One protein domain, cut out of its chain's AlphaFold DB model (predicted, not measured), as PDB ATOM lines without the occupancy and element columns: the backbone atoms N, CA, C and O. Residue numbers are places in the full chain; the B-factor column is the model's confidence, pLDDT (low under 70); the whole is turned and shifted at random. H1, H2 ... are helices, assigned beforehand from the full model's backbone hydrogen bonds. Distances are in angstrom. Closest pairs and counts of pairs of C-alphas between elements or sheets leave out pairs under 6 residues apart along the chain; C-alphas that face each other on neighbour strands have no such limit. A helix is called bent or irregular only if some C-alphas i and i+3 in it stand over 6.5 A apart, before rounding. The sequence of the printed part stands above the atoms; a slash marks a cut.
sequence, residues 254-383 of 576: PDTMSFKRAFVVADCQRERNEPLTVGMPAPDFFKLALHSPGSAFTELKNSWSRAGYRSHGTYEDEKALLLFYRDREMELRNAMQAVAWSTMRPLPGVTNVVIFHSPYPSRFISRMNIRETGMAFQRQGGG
ATOM      1  N   PRO A 254       6.227  21.511 -42.976       95.06
ATOM      2  CA  PRO A 254       7.289  21.577 -41.968       95.06
ATOM      3  C   PRO A 254       8.689  21.766 -42.567       95.06
ATOM      4  O   PRO A 254       9.527  22.443 -41.966       95.06
ATOM      5  N   ASP A 255       8.934  21.248 -43.777       95.50
ATOM      6  CA  ASP A 255      10.227  21.391 -44.453       95.50
ATOM      7  C   ASP A 255      10.535  22.877 -44.733       95.50
ATOM      8  O   ASP A 255      11.703  23.263 -44.712       95.50
ATOM      9  N   THR A 256       9.514  23.739 -44.887       94.88
ATOM     10  CA  THR A 256       9.701  25.197 -45.026       94.88
ATOM     11  C   THR A 256      10.346  25.816 -43.784       94.88
ATOM     12  O   THR A 256      11.252  26.637 -43.909       94.88
ATOM     13  N   MET A 257       9.958  25.383 -42.578       94.94
ATOM     14  CA  MET A 257      10.586  25.832 -41.328       94.94
ATOM     15  C   MET A 257      11.992  25.255 -41.188       94.94
ATOM     16  O   MET A 257      12.906  25.957 -40.753       94.94
ATOM     17  N   SER A 258      12.192  24.011 -41.628       96.62
ATOM     18  CA  SER A 258      13.519  23.399 -41.656       96.62
ATOM     19  C   SER A 258      14.480  24.140 -42.592       96.62
ATOM     20  O   SER A 258      15.647  24.308 -42.238       96.62
ATOM     21  N   PHE A 259      14.030  24.581 -43.770       96.88
ATOM     22  CA  PHE A 259      14.860  25.346 -44.703       96.88
ATOM     23  C   PHE A 259      15.095  26.778 -44.206       96.88
ATOM     24  O   PHE A 259      16.235  27.244 -44.240       96.88
ATOM     25  N   LYS A 260      14.066  27.432 -43.630       94.81
ATOM     26  CA  LYS A 260      14.217  28.714 -42.914       94.81
ATOM     27  C   LYS A 260      15.292  28.630 -41.835       94.81
ATOM     28  O   LYS A 260      16.205  29.450 -41.848       94.81
ATOM     29  N   ARG A 261      15.268  27.595 -40.986       96.19
ATOM     30  CA  ARG A 261      16.295  27.352 -39.957       96.19
ATOM     31  C   ARG A 261      17.711  27.345 -40.535       96.19
ATOM     32  O   ARG A 261      18.600  27.977 -39.973       96.19
ATOM     33  N   ALA A 262      17.916  26.644 -41.645       96.38
ATOM     34  CA  ALA A 262      19.228  26.523 -42.266       96.38
ATOM     35  C   ALA A 262      19.707  27.834 -42.907       96.38
ATOM     36  O   ALA A 262      20.867  28.216 -42.732       96.38
ATOM     37  N   PHE A 263      18.837  28.557 -43.621       93.25
ATOM     38  CA  PHE A 263      19.277  29.783 -44.286       93.25
ATOM     39  C   PHE A 263      19.465  30.958 -43.323       93.25
ATOM     40  O   PHE A 263      20.371  31.757 -43.549       93.25
ATOM     41  N   VAL A 264      18.677  31.079 -42.243       91.94
ATOM     42  CA  VAL A 264      18.872  32.182 -41.277       91.94
ATOM     43  C   VAL A 264      20.192  32.034 -40.531       91.94
ATOM     44  O   VAL A 264      20.880  33.017 -40.276       91.94
ATOM     45  N   VAL A 265      20.593  30.791 -40.261       90.31
ATOM     46  CA  VAL A 265      21.906  30.444 -39.717       90.31
ATOM     47  C   VAL A 265      23.024  30.858 -40.674       90.31
ATOM     48  O   VAL A 265      23.986  31.506 -40.254       90.31
ATOM     49  N   ALA A 266      22.896  30.522 -41.961       92.00
ATOM     50  CA  ALA A 266      23.871  30.910 -42.977       92.00
ATOM     51  C   ALA A 266      23.976  32.441 -43.116       92.00
ATOM     52  O   ALA A 266      25.076  32.982 -43.249       92.00
ATOM     53  N   ASP A 267      22.852  33.155 -43.025       88.81
ATOM     54  CA  ASP A 267      22.824  34.618 -43.061       88.81
ATOM     55  C   ASP A 267      23.460  35.245 -41.801       88.81
ATOM     56  O   ASP A 267      24.229  36.200 -41.933       88.81
ATOM     57  N   CYS A 268      23.256  34.680 -40.600       88.69
ATOM     58  CA  CYS A 268      23.975  35.095 -39.383       88.69
ATOM     59  C   CYS A 268      25.495  34.929 -39.524       88.69
ATOM     60  O   CYS A 268      26.268  35.816 -39.149       88.69
ATOM     61  N   GLN A 269      25.943  33.805 -40.092       88.94
ATOM     62  CA  GLN A 269      27.361  33.556 -40.364       88.94
ATOM     63  C   GLN A 269      27.913  34.540 -41.404       88.94
ATOM     64  O   GLN A 269      29.034  35.031 -41.251       88.94
ATOM     65  N   ARG A 270      27.125  34.887 -42.428       86.44
ATOM     66  CA  ARG A 270      27.497  35.905 -43.418       86.44
ATOM     67  C   ARG A 270      27.636  37.288 -42.776       86.44
ATOM     68  O   ARG A 270      28.677  37.910 -42.950       86.44
ATOM     69  N   GLU A 271      26.667  37.736 -41.972       83.44
ATOM     70  CA  GLU A 271      26.722  39.038 -41.278       83.44
ATOM     71  C   GLU A 271      27.925  39.137 -40.319       83.44
ATOM     72  O   GLU A 271      28.531  40.206 -40.170       83.44
ATOM     73  N   ARG A 272      28.302  38.015 -39.690       85.06
ATOM     74  CA  ARG A 272      29.506  37.899 -38.855       85.06
ATOM     75  C   ARG A 272      30.796  38.081 -39.663       85.06
ATOM     76  O   ARG A 272      31.715  38.735 -39.169       85.06
ATOM     77  N   ASN A 273      30.849  37.517 -40.871       83.56
ATOM     78  CA  ASN A 273      32.039  37.477 -41.727       83.56
ATOM     79  C   ASN A 273      32.166  38.665 -42.693       83.56
ATOM     80  O   ASN A 273      33.254  38.903 -43.216       83.56
ATOM     81  N   GLU A 274      31.090  39.415 -42.946       76.56
ATOM     82  CA  GLU A 274      31.152  40.655 -43.722       76.56
ATOM     83  C   GLU A 274      32.212  41.587 -43.117       76.56
ATOM     84  O   GLU A 274      32.302  41.685 -41.894       76.56
ATOM     85  N   PRO A 275      33.022  42.319 -43.895       67.56
ATOM     86  CA  PRO A 275      33.890  43.340 -43.321       67.56
ATOM     87  C   PRO A 275      33.023  44.358 -42.572       67.56
ATOM     88  O   PRO A 275      31.898  44.657 -42.978       67.56
ATOM     89  N   LEU A 276      33.498  44.872 -41.431       63.78
ATOM     90  CA  LEU A 276      32.887  46.083 -40.887       63.78
ATOM     91  C   LEU A 276      33.080  47.107 -42.002       63.78
ATOM     92  O   LEU A 276      34.231  47.380 -42.340       63.78
ATOM     93  N   THR A 277      32.002  47.611 -42.620       55.66
ATOM     94  CA  THR A 277      32.100  48.826 -43.439       55.66
ATOM     95  C   THR A 277      32.906  49.782 -42.594       55.66
ATOM     96  O   THR A 277      32.451  50.100 -41.489       55.66
ATOM     97  N   VAL A 278      34.134  50.073 -43.037       50.75
ATOM     98  CA  VAL A 278      35.115  50.834 -42.270       50.75
ATOM     99  C   VAL A 278      34.338  52.016 -41.725       50.75
ATOM    100  O   VAL A 278      33.727  52.751 -42.504       50.75
ATOM    101  N   GLY A 279      34.227  52.098 -40.393       57.09
ATOM    102  CA  GLY A 279      33.595  53.253 -39.767       57.09
ATOM    103  C   GLY A 279      34.187  54.502 -40.406       57.09
ATOM    104  O   GLY A 279      35.334  54.451 -40.850       57.09
ATOM    105  N   MET A 280      33.381  55.560 -40.523       63.25
ATOM    106  CA  MET A 280      33.759  56.832 -41.146       63.25
ATOM    107  C   MET A 280      35.284  57.068 -41.073       63.25
ATOM    108  O   MET A 280      35.816  57.033 -39.957       63.25
ATOM    109  N   PRO A 281      35.992  57.244 -42.214       74.06
ATOM    110  CA  PRO A 281      37.446  57.379 -42.227       74.06
ATOM    111  C   PRO A 281      37.901  58.339 -41.133       74.06
ATOM    112  O   PRO A 281      37.245  59.355 -40.915       74.06
ATOM    113  N   ALA A 282      39.009  58.044 -40.447       74.38
ATOM    114  CA  ALA A 282      39.446  58.841 -39.296       74.38
ATOM    115  C   ALA A 282      39.382  60.370 -39.532       74.38
ATOM    116  O   ALA A 282      38.858  61.061 -38.658       74.38
ATOM    117  N   PRO A 283      39.793  60.918 -40.699       77.88
ATOM    118  CA  PRO A 283      39.656  62.348 -40.987       77.88
ATOM    119  C   PRO A 283      38.209  62.857 -40.941       77.88
ATOM    120  O   PRO A 283      37.950  63.936 -40.413       77.88
ATOM    121  N   ASP A 284      37.264  62.084 -41.466       78.88
ATOM    122  CA  ASP A 284      35.847  62.436 -41.491       78.88
ATOM    123  C   ASP A 284      35.219  62.278 -40.104       78.88
ATOM    124  O   ASP A 284      34.427  63.126 -39.697       78.88
ATOM    125  N   PHE A 285      35.646  61.279 -39.321       79.06
ATOM    126  CA  PHE A 285      35.218  61.137 -37.927       79.06
ATOM    127  C   PHE A 285      35.692  62.320 -37.081       79.06
ATOM    128  O   PHE A 285      34.918  62.862 -36.297       79.06
ATOM    129  N   PHE A 286      36.939  62.769 -37.262       77.44
ATOM    130  CA  PHE A 286      37.448  63.958 -36.574       77.44
ATOM    131  C   PHE A 286      36.674  65.219 -36.969       77.44
ATOM    132  O   PHE A 286      36.322  66.006 -36.091       77.44
ATOM    133  N   LYS A 287      36.331  65.396 -38.253       82.12
ATOM    134  CA  LYS A 287      35.445  66.490 -38.692       82.12
ATOM    135  C   LYS A 287      34.066  66.396 -38.033       82.12
ATOM    136  O   LYS A 287      33.577  67.395 -37.513       82.12
ATOM    137  N   LEU A 288      33.457  65.209 -38.004       80.81
ATOM    138  CA  LEU A 288      32.164  64.982 -37.356       80.81
ATOM    139  C   LEU A 288      32.229  65.272 -35.850       80.81
ATOM    140  O   LEU A 288      31.326  65.903 -35.313       80.81
ATOM    141  N   ALA A 289      33.302  64.863 -35.173       80.19
ATOM    142  CA  ALA A 289      33.507  65.113 -33.750       80.19
ATOM    143  C   ALA A 289      33.674  66.606 -33.431       80.19
ATOM    144  O   ALA A 289      33.182  67.060 -32.400       80.19
ATOM    145  N   LEU A 290      34.320  67.367 -34.323       80.69
ATOM    146  CA  LEU A 290      34.492  68.815 -34.187       80.69
ATOM    147  C   LEU A 290      33.195  69.590 -34.464       80.69
ATOM    148  O   LEU A 290      32.869  70.511 -33.721       80.69
ATOM    149  N   HIS A 291      32.449  69.227 -35.513       84.00
ATOM    150  CA  HIS A 291      31.236  69.949 -35.921       84.00
ATOM    151  C   HIS A 291      29.965  69.488 -35.197       84.00
ATOM    152  O   HIS A 291      29.006  70.247 -35.079       84.00
ATOM    153  N   SER A 292      29.901  68.233 -34.753       83.75
ATOM    154  CA  SER A 292      28.699  67.615 -34.180       83.75
ATOM    155  C   SER A 292      29.068  66.497 -33.193       83.75
ATOM    156  O   SER A 292      28.870  65.311 -33.479       83.75
ATOM    157  N   PRO A 293      29.571  66.845 -31.993       80.81
ATOM    158  CA  PRO A 293      30.057  65.872 -31.012       80.81
ATOM    159  C   PRO A 293      28.994  64.848 -30.574       80.81
ATOM    160  O   PRO A 293      29.326  63.689 -30.332       80.81
ATOM    161  N   GLY A 294      27.708  65.224 -30.543       82.31
ATOM    162  CA  GLY A 294      26.607  64.288 -30.264       82.31
ATOM    163  C   GLY A 294      26.430  63.209 -31.343       82.31
ATOM    164  O   GLY A 294      26.233  62.031 -31.031       82.31
ATOM    165  N   SER A 295      26.574  63.582 -32.616       81.69
ATOM    166  CA  SER A 295      26.524  62.648 -33.748       81.69
ATOM    167  C   SER A 295      27.749  61.734 -33.771       81.69
ATOM    168  O   SER A 295      27.609  60.531 -33.974       81.69
ATOM    169  N   ALA A 296      28.939  62.268 -33.472       79.56
ATOM    170  CA  ALA A 296      30.157  61.468 -33.349       79.56
ATOM    171  C   ALA A 296      30.080  60.453 -32.195       79.56
ATOM    172  O   ALA A 296      30.474  59.299 -32.360       79.56
ATOM    173  N   PHE A 297      29.515  60.844 -31.047       78.56
ATOM    174  CA  PHE A 297      29.253  59.919 -29.943       78.56
ATOM    175  C   PHE A 297      28.266  58.814 -30.344       78.56
ATOM    176  O   PHE A 297      28.479  57.645 -30.022       78.56
ATOM    177  N   THR A 298      27.215  59.164 -31.089       81.19
ATOM    178  CA  THR A 298      26.240  58.196 -31.611       81.19
ATOM    179  C   THR A 298      26.898  57.206 -32.574       81.19
ATOM    180  O   THR A 298      26.685  56.002 -32.447       81.19
ATOM    181  N   GLU A 299      27.754  57.677 -33.482       79.38
ATOM    182  CA  GLU A 299      28.476  56.815 -34.425       79.38
ATOM    183  C   GLU A 299      29.478  55.890 -33.720       79.38
ATOM    184  O   GLU A 299      29.559  54.700 -34.040       79.38
ATOM    185  N   LEU A 300      30.184  56.392 -32.701       77.19
ATOM    186  CA  LEU A 300      31.071  55.588 -31.859       77.19
ATOM    187  C   LEU A 300      30.283  54.506 -31.101       77.19
ATOM    188  O   LEU A 300      30.664  53.335 -31.114       77.19
ATOM    189  N   LYS A 301      29.153  54.879 -30.483       78.62
ATOM    190  CA  LYS A 301      28.256  53.950 -29.778       78.62
ATOM    191  C   LYS A 301      27.717  52.875 -30.724       78.62
ATOM    192  O   LYS A 301      27.747  51.694 -30.382       78.62
ATOM    193  N   ASN A 302      27.277  53.262 -31.919       76.50
ATOM    194  CA  ASN A 302      26.789  52.342 -32.945       76.50
ATOM    195  C   ASN A 302      27.891  51.387 -33.411       76.50
ATOM    196  O   ASN A 302      27.666  50.179 -33.488       76.50
ATOM    197  N   SER A 303      29.090  51.904 -33.674       75.19
ATOM    198  CA  SER A 303      30.253  51.105 -34.074       75.19
ATOM    199  C   SER A 303      30.638  50.094 -32.994       75.19
ATOM    200  O   SER A 303      30.849  48.916 -33.294       75.19
ATOM    201  N   TRP A 304      30.650  50.515 -31.728       73.56
ATOM    202  CA  TRP A 304      30.951  49.629 -30.607       73.56
ATOM    203  C   TRP A 304      29.866  48.564 -30.409       73.56
ATOM    204  O   TRP A 304      30.187  47.389 -30.227       73.56
ATOM    205  N   SER A 305      28.587  48.934 -30.543       76.44
ATOM    206  CA  SER A 305      27.467  47.988 -30.513       76.44
ATOM    207  C   SER A 305      27.551  46.958 -31.643       76.44
ATOM    208  O   SER A 305      27.306  45.780 -31.400       76.44
ATOM    209  N   ARG A 306      27.928  47.364 -32.866       76.12
ATOM    210  CA  ARG A 306      28.118  46.448 -34.006       76.12
ATOM    211  C   ARG A 306      29.280  45.482 -33.769       76.12
ATOM    212  O   ARG A 306      29.148  44.290 -34.034       76.12
ATOM    213  N   ALA A 307      30.399  45.971 -33.232       75.88
ATOM    214  CA  ALA A 307      31.542  45.128 -32.881       75.88
ATOM    215  C   ALA A 307      31.197  44.126 -31.760       75.88
ATOM    216  O   ALA A 307      31.552  42.945 -31.841       75.88
ATOM    217  N   GLY A 308      30.454  44.570 -30.742       75.19
ATOM    218  CA  GLY A 308      29.929  43.713 -29.676       75.19
ATOM    219  C   GLY A 308      28.958  42.654 -30.203       75.19
ATOM    220  O   GLY A 308      29.082  41.477 -29.866       75.19
ATOM    221  N   TYR A 309      28.051  43.044 -31.101       82.25
ATOM    222  CA  TYR A 309      27.131  42.122 -31.760       82.25
ATOM    223  C   TYR A 309      27.877  41.039 -32.546       82.25
ATOM    224  O   TYR A 309      27.662  39.853 -32.322       82.25
ATOM    225  N   ARG A 310      28.836  41.406 -33.401       78.12
ATOM    226  CA  ARG A 310      29.578  40.419 -34.205       78.12
ATOM    227  C   ARG A 310      30.403  39.441 -33.382       78.12
ATOM    228  O   ARG A 310      30.455  38.263 -33.717       78.12
ATOM    229  N   SER A 311      31.024  39.919 -32.309       76.62
ATOM    230  CA  SER A 311      31.852  39.072 -31.446       76.62
ATOM    231  C   SER A 311      31.033  38.146 -30.537       76.62
ATOM    232  O   SER A 311      31.529  37.076 -30.192       76.62
ATOM    233  N   HIS A 312      29.799  38.525 -30.177       81.56
ATOM    234  CA  HIS A 312      28.982  37.810 -29.184       81.56
ATOM    235  C   HIS A 312      27.534  37.611 -29.624       81.56
ATOM    236  O   HIS A 312      27.091  36.474 -29.778       81.56
ATOM    237  N   GLY A 313      26.806  38.707 -29.845       85.62
ATOM    238  CA  GLY A 313      25.364  38.672 -30.097       85.62
ATOM    239  C   GLY A 313      24.957  37.846 -31.320       85.62
ATOM    240  O   GLY A 313      23.925  37.193 -31.275       85.62
ATOM    241  N   THR A 314      25.790  37.766 -32.364       88.75
ATOM    242  CA  THR A 314      25.510  36.911 -33.533       88.75
ATOM    243  C   THR A 314      25.464  35.427 -33.179       88.75
ATOM    244  O   THR A 314      24.707  34.691 -33.795       88.75
ATOM    245  N   TYR A 315      26.272  34.957 -32.224       91.12
ATOM    246  CA  TYR A 315      26.251  33.558 -31.787       91.12
ATOM    247  C   TYR A 315      25.044  33.273 -30.882       91.12
ATOM    248  O   TYR A 315      24.454  32.197 -30.975       91.12
ATOM    249  N   GLU A 316      24.660  34.239 -30.036       91.06
ATOM    250  CA  GLU A 316      23.442  34.149 -29.219       91.06
ATOM    251  C   GLU A 316      22.184  34.124 -30.108       91.06
ATOM    252  O   GLU A 316      21.348  33.235 -29.943       91.06
ATOM    253  N   ASP A 317      22.096  35.015 -31.103       92.50
ATOM    254  CA  ASP A 317      21.014  35.036 -32.095       92.50
ATOM    255  C   ASP A 317      20.998  33.765 -32.954       92.50
ATOM    256  O   ASP A 317      19.935  33.185 -33.140       92.50
ATOM    257  N   GLU A 318      22.148  33.286 -33.449       94.31
ATOM    258  CA  GLU A 318      22.225  32.049 -34.249       94.31
ATOM    259  C   GLU A 318      21.699  30.843 -33.453       94.31
ATOM    260  O   GLU A 318      20.920  30.041 -33.974       94.31
ATOM    261  N   LYS A 319      22.059  30.739 -32.165       95.06
ATOM    262  CA  LYS A 319      21.541  29.703 -31.258       95.06
ATOM    263  C   LYS A 319      20.034  29.856 -31.049       95.06
ATOM    264  O   LYS A 319      19.300  28.870 -31.126       95.06
ATOM    265  N   ALA A 320      19.566  31.075 -30.792       95.25
ATOM    266  CA  ALA A 320      18.153  31.353 -30.564       95.25
ATOM    267  C   ALA A 320      17.301  31.074 -31.813       95.25
ATOM    268  O   ALA A 320      16.233  30.484 -31.693       95.25
ATOM    269  N   LEU A 321      17.789  31.411 -33.008       95.44
ATOM    270  CA  LEU A 321      17.125  31.137 -34.284       95.44
ATOM    271  C   LEU A 321      17.041  29.641 -34.595       95.44
ATOM    272  O   LEU A 321      16.005  29.175 -35.069       95.44
ATOM    273  N   LEU A 322      18.104  28.877 -34.307       97.06
ATOM    274  CA  LEU A 322      18.094  27.417 -34.436       97.06
ATOM    275  C   LEU A 322      16.949  26.793 -33.629       97.06
ATOM    276  O   LEU A 322      16.196  25.969 -34.150       97.06
ATOM    277  N   LEU A 323      16.809  27.210 -32.369       96.94
ATOM    278  CA  LEU A 323      15.764  26.728 -31.466       96.94
ATOM    279  C   LEU A 323      14.383  27.252 -31.870       96.94
ATOM    280  O   LEU A 323      13.438  26.473 -31.934       96.94
ATOM    281  N   PHE A 324      14.284  28.531 -32.236       95.94
ATOM    282  CA  PHE A 324      13.045  29.153 -32.692       95.94
ATOM    283  C   PHE A 324      12.443  28.398 -33.880       95.94
ATOM    284  O   PHE A 324      11.289  27.986 -33.828       95.94
ATOM    285  N   TYR A 325      13.222  28.136 -34.935       95.81
ATOM    286  CA  TYR A 325      12.698  27.412 -36.097       95.81
ATOM    287  C   TYR A 325      12.561  25.900 -35.875       95.81
ATOM    288  O   TYR A 325      11.784  25.265 -36.584       95.81
ATOM    289  N   ARG A 326      13.261  25.297 -34.899       96.50
ATOM    290  CA  ARG A 326      12.919  23.947 -34.407       96.50
ATOM    291  C   ARG A 326      11.510  23.947 -33.813       96.50
ATOM    292  O   ARG A 326      10.706  23.100 -34.188       96.50
ATOM    293  N   ASP A 327      11.208  24.898 -32.936       95.56
ATOM    294  CA  ASP A 327       9.905  24.979 -32.271       95.56
ATOM    295  C   ASP A 327       8.792  25.258 -33.281       95.56
ATOM    296  O   ASP A 327       7.802  24.532 -33.302       95.56
ATOM    297  N   ARG A 328       9.013  26.187 -34.222       93.69
ATOM    298  CA  ARG A 328       8.078  26.436 -35.332       93.69
ATOM    299  C   ARG A 328       7.831  25.194 -36.187       93.69
ATOM    300  O   ARG A 328       6.694  24.930 -36.564       93.69
ATOM    301  N   GLU A 329       8.873  24.424 -36.505       95.25
ATOM    302  CA  GLU A 329       8.718  23.170 -37.250       95.25
ATOM    303  C   GLU A 329       7.864  22.157 -36.473       95.25
ATOM    304  O   GLU A 329       6.963  21.544 -37.047       95.25
ATOM    305  N   MET A 330       8.109  22.003 -35.171       94.50
ATOM    306  CA  MET A 330       7.343  21.101 -34.307       94.50
ATOM    307  C   MET A 330       5.891  21.551 -34.132       94.50
ATOM    308  O   MET A 330       4.993  20.716 -34.170       94.50
ATOM    309  N   GLU A 331       5.638  22.851 -34.001       93.50
ATOM    310  CA  GLU A 331       4.287  23.415 -33.946       93.50
ATOM    311  C   GLU A 331       3.505  23.108 -35.229       93.50
ATOM    312  O   GLU A 331       2.359  22.670 -35.147       93.50
ATOM    313  N   LEU A 332       4.135  23.228 -36.406       93.00
ATOM    314  CA  LEU A 332       3.524  22.816 -37.676       93.00
ATOM    315  C   LEU A 332       3.232  21.308 -37.703       93.00
ATOM    316  O   LEU A 332       2.126  20.908 -38.062       93.00
ATOM    317  N   ARG A 333       4.192  20.467 -37.294       94.50
ATOM    318  CA  ARG A 333       4.011  19.002 -37.237       94.50
ATOM    319  C   ARG A 333       2.883  18.597 -36.287       94.50
ATOM    320  O   ARG A 333       2.120  17.693 -36.609       94.50
ATOM    321  N   ASN A 334       2.767  19.266 -35.143       93.88
ATOM    322  CA  ASN A 334       1.701  19.031 -34.175       93.88
ATOM    323  C   ASN A 334       0.348  19.490 -34.724       93.88
ATOM    324  O   ASN A 334      -0.628  18.753 -34.621       93.88
ATOM    325  N   ALA A 335       0.289  20.662 -35.365       93.50
ATOM    326  CA  ALA A 335      -0.934  21.160 -35.985       93.50
ATOM    327  C   ALA A 335      -1.475  20.199 -37.050       93.50
ATOM    328  O   ALA A 335      -2.676  19.969 -37.113       93.50
ATOM    329  N   MET A 336      -0.595  19.564 -37.827       92.31
ATOM    330  CA  MET A 336      -0.965  18.574 -38.845       92.31
ATOM    331  C   MET A 336      -1.583  17.279 -38.291       92.31
ATOM    332  O   MET A 336      -2.111  16.493 -39.071       92.31
ATOM    333  N   GLN A 337      -1.531  17.031 -36.978       94.00
ATOM    334  CA  GLN A 337      -2.223  15.891 -36.358       94.00
ATOM    335  C   GLN A 337      -3.725  16.150 -36.169       94.00
ATOM    336  O   GLN A 337      -4.485  15.215 -35.916       94.00
ATOM    337  N   ALA A 338      -4.160  17.408 -36.279       94.00
ATOM    338  CA  ALA A 338      -5.564  17.776 -36.221       94.00
ATOM    339  C   ALA A 338      -6.334  17.195 -37.418       94.00
ATOM    340  O   ALA A 338      -5.914  17.317 -38.567       94.00
ATOM    341  N   VAL A 339      -7.494  16.592 -37.146       91.50
ATOM    342  CA  VAL A 339      -8.345  15.968 -38.179       91.50
ATOM    343  C   VAL A 339      -9.151  17.014 -38.960       91.50
ATOM    344  O   VAL A 339      -9.474  16.789 -40.127       91.50
ATOM    345  N   ALA A 340      -9.453  18.154 -38.330       95.56
ATOM    346  CA  ALA A 340     -10.222  19.255 -38.906       95.56
ATOM    347  C   ALA A 340      -9.602  20.621 -38.578       95.56
ATOM    348  O   ALA A 340      -8.963  20.801 -37.533       95.56
ATOM    349  N   TRP A 341      -9.838  21.607 -39.443       95.56
ATOM    350  CA  TRP A 341      -9.352  22.976 -39.292       95.56
ATOM    351  C   TRP A 341      -9.855  23.640 -38.008       95.56
ATOM    352  O   TRP A 341      -9.070  24.307 -37.347       95.56
ATOM    353  N   SER A 342     -11.094  23.399 -37.583       95.06
ATOM    354  CA  SER A 342     -11.664  23.925 -36.332       95.06
ATOM    355  C   SER A 342     -10.817  23.582 -35.100       95.06
ATOM    356  O   SER A 342     -10.680  24.392 -34.183       95.06
ATOM    357  N   THR A 343     -10.183  22.405 -35.108       95.62
ATOM    358  CA  THR A 343      -9.243  21.962 -34.064       95.62
ATOM    359  C   THR A 343      -7.799  22.405 -34.316       95.62
ATOM    360  O   THR A 343      -7.027  22.528 -33.369       95.62
ATOM    361  N   MET A 344      -7.437  22.686 -35.572       95.12
ATOM    362  CA  MET A 344      -6.102  23.145 -35.974       95.12
ATOM    363  C   MET A 344      -5.909  24.654 -35.755       95.12
ATOM    364  O   MET A 344      -4.908  25.076 -35.187       95.12
ATOM    365  N   ARG A 345      -6.877  25.473 -36.181       91.62
ATOM    366  CA  ARG A 345      -6.885  26.943 -36.154       91.62
ATOM    367  C   ARG A 345      -6.491  27.568 -34.805       91.62
ATOM    368  O   ARG A 345      -5.749  28.554 -34.848       91.62
ATOM    369  N   PRO A 346      -6.951  27.066 -33.634       92.00
ATOM    370  CA  PRO A 346      -6.598  27.656 -32.342       92.00
ATOM    371  C   PRO A 346      -5.191  27.279 -31.854       92.00
ATOM    372  O   PRO A 346      -4.753  27.800 -30.829       92.00
ATOM    373  N   LEU A 347      -4.482  26.372 -32.537       91.44
ATOM    374  CA  LEU A 347      -3.150  25.951 -32.111       91.44
ATOM    375  C   LEU A 347      -2.106  27.067 -32.330       91.44
ATOM    376  O   LEU A 347      -2.224  27.865 -33.269       91.44
ATOM    377  N   PRO A 348      -1.051  27.121 -31.493       85.75
ATOM    378  CA  PRO A 348      -0.035  28.166 -31.567       85.75
ATOM    379  C   PRO A 348       0.627  28.296 -32.946       85.75
ATOM    380  O   PRO A 348       1.176  27.345 -33.503       85.75
ATOM    381  N   GLY A 349       0.595  29.511 -33.496       80.44
ATOM    382  CA  GLY A 349       1.253  29.872 -34.750       80.44
ATOM    383  C   GLY A 349       0.652  29.235 -36.001       80.44
ATOM    384  O   GLY A 349       1.332  29.174 -37.029       80.44
ATOM    385  N   VAL A 350      -0.597  28.767 -35.922       87.12
ATOM    386  CA  VAL A 350      -1.386  28.342 -37.083       87.12
ATOM    387  C   VAL A 350      -1.985  29.546 -37.803       87.12
ATOM    388  O   VAL A 350      -1.865  29.645 -39.021       87.12
ATOM    389  N   THR A 351      -2.597  30.469 -37.060       82.94
ATOM    390  CA  THR A 351      -3.243  31.679 -37.598       82.94
ATOM    391  C   THR A 351      -2.455  32.952 -37.318       82.94
ATOM    392  O   THR A 351      -2.437  33.856 -38.147       82.94
ATOM    393  N   ASN A 352      -1.763  33.027 -36.182       78.06
ATOM    394  CA  ASN A 352      -1.000  34.203 -35.789       78.06
ATOM    395  C   ASN A 352       0.411  34.219 -36.399       78.06
ATOM    396  O   ASN A 352       1.085  33.195 -36.518       78.06
ATOM    397  N   VAL A 353       0.886  35.421 -36.730       76.00
ATOM    398  CA  VAL A 353       2.277  35.648 -37.133       76.00
ATOM    399  C   VAL A 353       3.153  35.627 -35.886       76.00
ATOM    400  O   VAL A 353       2.928  36.394 -34.951       76.00
ATOM    401  N   VAL A 354       4.161  34.759 -35.876       82.50
ATOM    402  CA  VAL A 354       5.149  34.681 -34.796       82.50
ATOM    403  C   VAL A 354       6.451  35.295 -35.295       82.50
ATOM    404  O   VAL A 354       7.075  34.763 -36.212       82.50
ATOM    405  N   ILE A 355       6.843  36.427 -34.708       86.12
ATOM    406  CA  ILE A 355       8.043  37.178 -35.089       86.12
ATOM    407  C   ILE A 355       9.168  36.877 -34.097       86.12
ATOM    408  O   ILE A 355       8.955  36.838 -32.886       86.12
ATOM    409  N   PHE A 356      10.381  36.686 -34.614       90.94
ATOM    410  CA  PHE A 356      11.569  36.535 -33.785       90.94
ATOM    411  C   PHE A 356      12.055  37.899 -33.278       90.94
ATOM    412  O   PHE A 356      12.257  38.833 -34.058       90.94
ATOM    413  N   HIS A 357      12.306  38.012 -31.975       89.38
ATOM    414  CA  HIS A 357      12.843  39.224 -31.363       89.38
ATOM    415  C   HIS A 357      14.268  38.989 -30.865       89.38
ATOM    416  O   HIS A 357      14.494  38.183 -29.966       89.38
ATOM    417  N   SER A 358      15.220  39.732 -31.433       88.25
ATOM    418  CA  SER A 358      16.592  39.775 -30.927       88.25
ATOM    419  C   SER A 358      16.734  40.875 -29.868       88.25
ATOM    420  O   SER A 358      16.207  41.975 -30.067       88.25
ATOM    421  N   PRO A 359      17.482  40.640 -28.774       85.56
ATOM    422  CA  PRO A 359      17.881  41.701 -27.851       85.56
ATOM    423  C   PRO A 359      18.955  42.631 -28.448       85.56
ATOM    424  O   PRO A 359      19.334  43.619 -27.817       85.56
ATOM    425  N   TYR A 360      19.461  42.331 -29.649       84.44
ATOM    426  CA  TYR A 360      20.511  43.077 -30.329       84.44
ATOM    427  C   TYR A 360      19.994  43.842 -31.560       84.44
ATOM    428  O   TYR A 360      19.100  43.377 -32.271       84.44
ATOM    429  N   PRO A 361      20.597  45.001 -31.892       76.12
ATOM    430  CA  PRO A 361      20.273  45.732 -33.112       76.12
ATOM    431  C   PRO A 361      20.914  45.054 -34.336       76.12
ATOM    432  O   PRO A 361      22.001  45.438 -34.771       76.12
ATOM    433  N   SER A 362      20.238  44.050 -34.904       79.75
ATOM    434  CA  SER A 362      20.655  43.373 -36.143       79.75
ATOM    435  C   SER A 362      19.886  43.877 -37.367       79.75
ATOM    436  O   SER A 362      18.647  43.876 -37.408       79.75
ATOM    437  N   ARG A 363      20.631  44.278 -38.409       78.31
ATOM    438  CA  ARG A 363      20.048  44.653 -39.711       78.31
ATOM    439  C   ARG A 363      19.496  43.427 -40.427       78.31
ATOM    440  O   ARG A 363      18.512  43.546 -41.156       78.31
ATOM    441  N   PHE A 364      20.123  42.267 -40.248       82.88
ATOM    442  CA  PHE A 364      19.615  41.007 -40.771       82.88
ATOM    443  C   PHE A 364      18.270  40.640 -40.136       82.88
ATOM    444  O   PHE A 364      17.295  40.520 -40.875       82.88
ATOM    445  N   ILE A 365      18.182  40.575 -38.801       87.69
ATOM    446  CA  ILE A 365      16.928  40.232 -38.101       87.69
ATOM    447  C   ILE A 365      15.811  41.211 -38.468       87.69
ATOM    448  O   ILE A 365      14.684  40.803 -38.727       87.69
ATOM    449  N   SER A 366      16.132  42.501 -38.584       86.56
ATOM    450  CA  SER A 366      15.165  43.514 -39.013       86.56
ATOM    451  C   SER A 366      14.650  43.259 -40.435       86.56
ATOM    452  O   SER A 366      13.444  43.283 -40.663       86.56
ATOM    453  N   ARG A 367      15.532  42.954 -41.399       85.25
ATOM    454  CA  ARG A 367      15.128  42.590 -42.772       85.25
ATOM    455  C   ARG A 367      14.323  41.293 -42.815       85.25
ATOM    456  O   ARG A 367      13.354  41.218 -43.565       85.25
ATOM    457  N   MET A 368      14.712  40.295 -42.026       87.81
ATOM    458  CA  MET A 368      13.990  39.032 -41.888       87.81
ATOM    459  C   MET A 368      12.567  39.280 -41.375       87.81
ATOM    460  O   MET A 368      11.612  38.866 -42.021       87.81
ATOM    461  N   ASN A 369      12.412  40.046 -40.294       88.50
ATOM    462  CA  ASN A 369      11.105  40.373 -39.728       88.50
ATOM    463  C   ASN A 369      10.243  41.199 -40.695       88.50
ATOM    464  O   ASN A 369       9.058  40.926 -40.823       88.50
ATOM    465  N   ILE A 370      10.825  42.154 -41.434       86.56
ATOM    466  CA  ILE A 370      10.104  42.892 -42.490       86.56
ATOM    467  C   ILE A 370       9.576  41.935 -43.564       86.56
ATOM    468  O   ILE A 370       8.435  42.080 -44.000       86.56
ATOM    469  N   ARG A 371      10.383  40.951 -43.986       83.06
ATOM    470  CA  ARG A 371       9.953  39.933 -44.954       83.06
ATOM    471  C   ARG A 371       8.823  39.070 -44.399       83.06
ATOM    472  O   ARG A 371       7.840  38.884 -45.102       83.06
ATOM    473  N   GLU A 372       8.920  38.594 -43.158       83.38
ATOM    474  CA  GLU A 372       7.853  37.804 -42.517       83.38
ATOM    475  C   GLU A 372       6.542  38.594 -42.400       83.38
ATOM    476  O   GLU A 372       5.471  38.072 -42.710       83.38
ATOM    477  N   THR A 373       6.612  39.880 -42.043       81.69
ATOM    478  CA  THR A 373       5.438  40.763 -42.040       81.69
ATOM    479  C   THR A 373       4.890  40.963 -43.458       81.69
ATOM    480  O   THR A 373       3.683  40.881 -43.668       81.69
ATOM    481  N   GLY A 374       5.762  41.153 -44.456       79.62
ATOM    482  CA  GLY A 374       5.394  41.194 -45.876       79.62
ATOM    483  C   GLY A 374       4.643  39.941 -46.337       79.62
ATOM    484  O   GLY A 374       3.603  40.041 -46.984       79.62
ATOM    485  N   MET A 375       5.124  38.759 -45.945       77.81
ATOM    486  CA  MET A 375       4.464  37.480 -46.221       77.81
ATOM    487  C   MET A 375       3.108  37.380 -45.519       77.81
ATOM    488  O   MET A 375       2.132  36.942 -46.122       77.81
ATOM    489  N   ALA A 376       3.006  37.827 -44.266       76.25
ATOM    490  CA  ALA A 376       1.729  37.874 -43.561       76.25
ATOM    491  C   ALA A 376       0.692  38.758 -44.272       76.25
ATOM    492  O   ALA A 376      -0.483  38.389 -44.336       76.25
ATOM    493  N   PHE A 377       1.123  39.876 -44.867       71.62
ATOM    494  CA  PHE A 377       0.256  40.701 -45.710       71.62
ATOM    495  C   PHE A 377      -0.190  39.966 -46.974       71.62
ATOM    496  O   PHE A 377      -1.377  39.980 -47.285       71.62
ATOM    497  N   GLN A 378       0.719  39.271 -47.667       67.00
ATOM    498  CA  GLN A 378       0.359  38.452 -48.834       67.00
ATOM    499  C   GLN A 378      -0.647  37.347 -48.491       67.00
ATOM    500  O   GLN A 378      -1.439  36.941 -49.339       67.00
ATOM    501  N   ARG A 379      -0.653  36.876 -47.242       68.38
ATOM    502  CA  ARG A 379      -1.630  35.909 -46.744       68.38
ATOM    503  C   ARG A 379      -2.962  36.533 -46.303       68.38
ATOM    504  O   ARG A 379      -3.842  35.761 -45.924       68.38
ATOM    505  N   GLN A 380      -3.148  37.854 -46.403       61.00
ATOM    506  CA  GLN A 380      -4.317  38.605 -45.897       61.00
ATOM    507  C   GLN A 380      -4.568  38.361 -44.400       61.00
ATOM    508  O   GLN A 380      -5.693  38.168 -43.958       61.00
ATOM    509  N   GLY A 381      -3.497  38.298 -43.606       54.91
ATOM    510  CA  GLY A 381      -3.594  38.093 -42.159       54.91
ATOM    511  C   GLY A 381      -3.746  36.634 -41.706       54.91
ATOM    512  O   GLY A 381      -3.483  36.359 -40.539       54.91
ATOM    513  N   GLY A 382      -4.070  35.688 -42.599       65.50
ATOM    514  CA  GLY A 382      -4.083  34.247 -42.294       65.50
ATOM    515  C   GLY A 382      -2.685  33.610 -42.279       65.50
ATOM    516  O   GLY A 382      -1.738  34.152 -42.844       65.50
ATOM    517  N   GLY A 383      -2.518  32.439 -41.657       78.12
ATOM    518  CA  GLY A 383      -1.263  31.668 -41.650       78.12
ATOM    519  C   GLY A 383      -1.019  30.854 -42.929       78.12
ATOM    520  O   GLY A 383      -1.921  30.679 -43.748       78.12
TER     521      GLY A 383
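AT A GLANCE: This is residues 254 to 383 of the 576 residues of an uncharacterized protein of Verrucomicrobia subdivision 3 bacterium (UniProt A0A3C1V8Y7). A long helix, H3, bends like an elbow and makes the spine of a long, narrow model: H1 lies side by side with its second arm, H3b, while its first arm, H3a, reaches away from that pair and forms a hairpin with H2 at the far end. Past the other end of H3 sits the small helix H4, from which residues 345 to 362 fold back toward H5. The printed part has 130 residues with five named helices, H1 to H5 in order, and no named strand; the class is all helix. The whole is loose, with a radius of gyration of the C-alphas of 19.7 A, and a rod in outline, spanning 68 by 26 by 19 A.

HOW THE PARTS SIT: H3, residues 293 to 335, was assigned as one helix by its hydrogen bonds, but it is bent: C-alphas 311 and 314 are 7.0 A apart. Its arms, H3a, residues 293 to 311, and H3b, residues 314 to 335, are near each other, at a steep tilt of 62 degrees. H1, residues 254 to 273, touches H3b at a shallow tilt of 6 degrees, opposite ways; their closest C-alphas, of Pro 254 and Glu 329, are 5.2 A apart. H1 and H3a touch only at their ends, and only just, with 3 pairs of C-alphas within 8 A; the closest, of Arg 272 and Arg 310, are 5.3 A apart. H2, residues 282 to 291, forms a helical hairpin with H3a, touching it at residues 295 to 297 alone; the closest C-alphas, of Ala 289 and Ala 296, are 5.0 A apart, and the tilt is steep at 41 degrees. H5, residues 363 to 378, only just touches H1, with 3 pairs of C-alphas within 8 A and Phe 364 alone on its side; the C-alphas of Glu 271 and Phe 364, the closest, are 7.4 A apart. H5 is apart from H3a and H3b. H4, residues 341 to 344, is close to H3b but not clearly touching, the closest C-alphas being those of Ala 335 and Met 344 at 5.5 A. In H1, H2, H3a, H3b and H5 every O i to N i+4 pair is within hydrogen-bond range; H4 is too short for such a pair.

IN THESE COORDINATES: H3a measures 26.9 A from C-alpha 293 at (30.057, 65.872, -31.012) to C-alpha 311, and H3b 30.9 A. H1 begins at C-alpha 254, (7.289, 21.577, -41.968), and is 29.4 A long. H2 is 14.2 A long, H4 4.6 A and H5 22.6 A, ending at C-alpha 378, (0.359, 38.452, -48.834).

THE WHOLE: The two C-alphas farthest apart, of Leu 290 and Val 339, are 68.1 A apart. The printed part has no cut. The link from H4 to H5, 18 residues, is long. Confidence is under 70 at residues 275 to 280 and 378 to 382, of which 378 belongs to H5; the mean pLDDT of the printed part is 84.3.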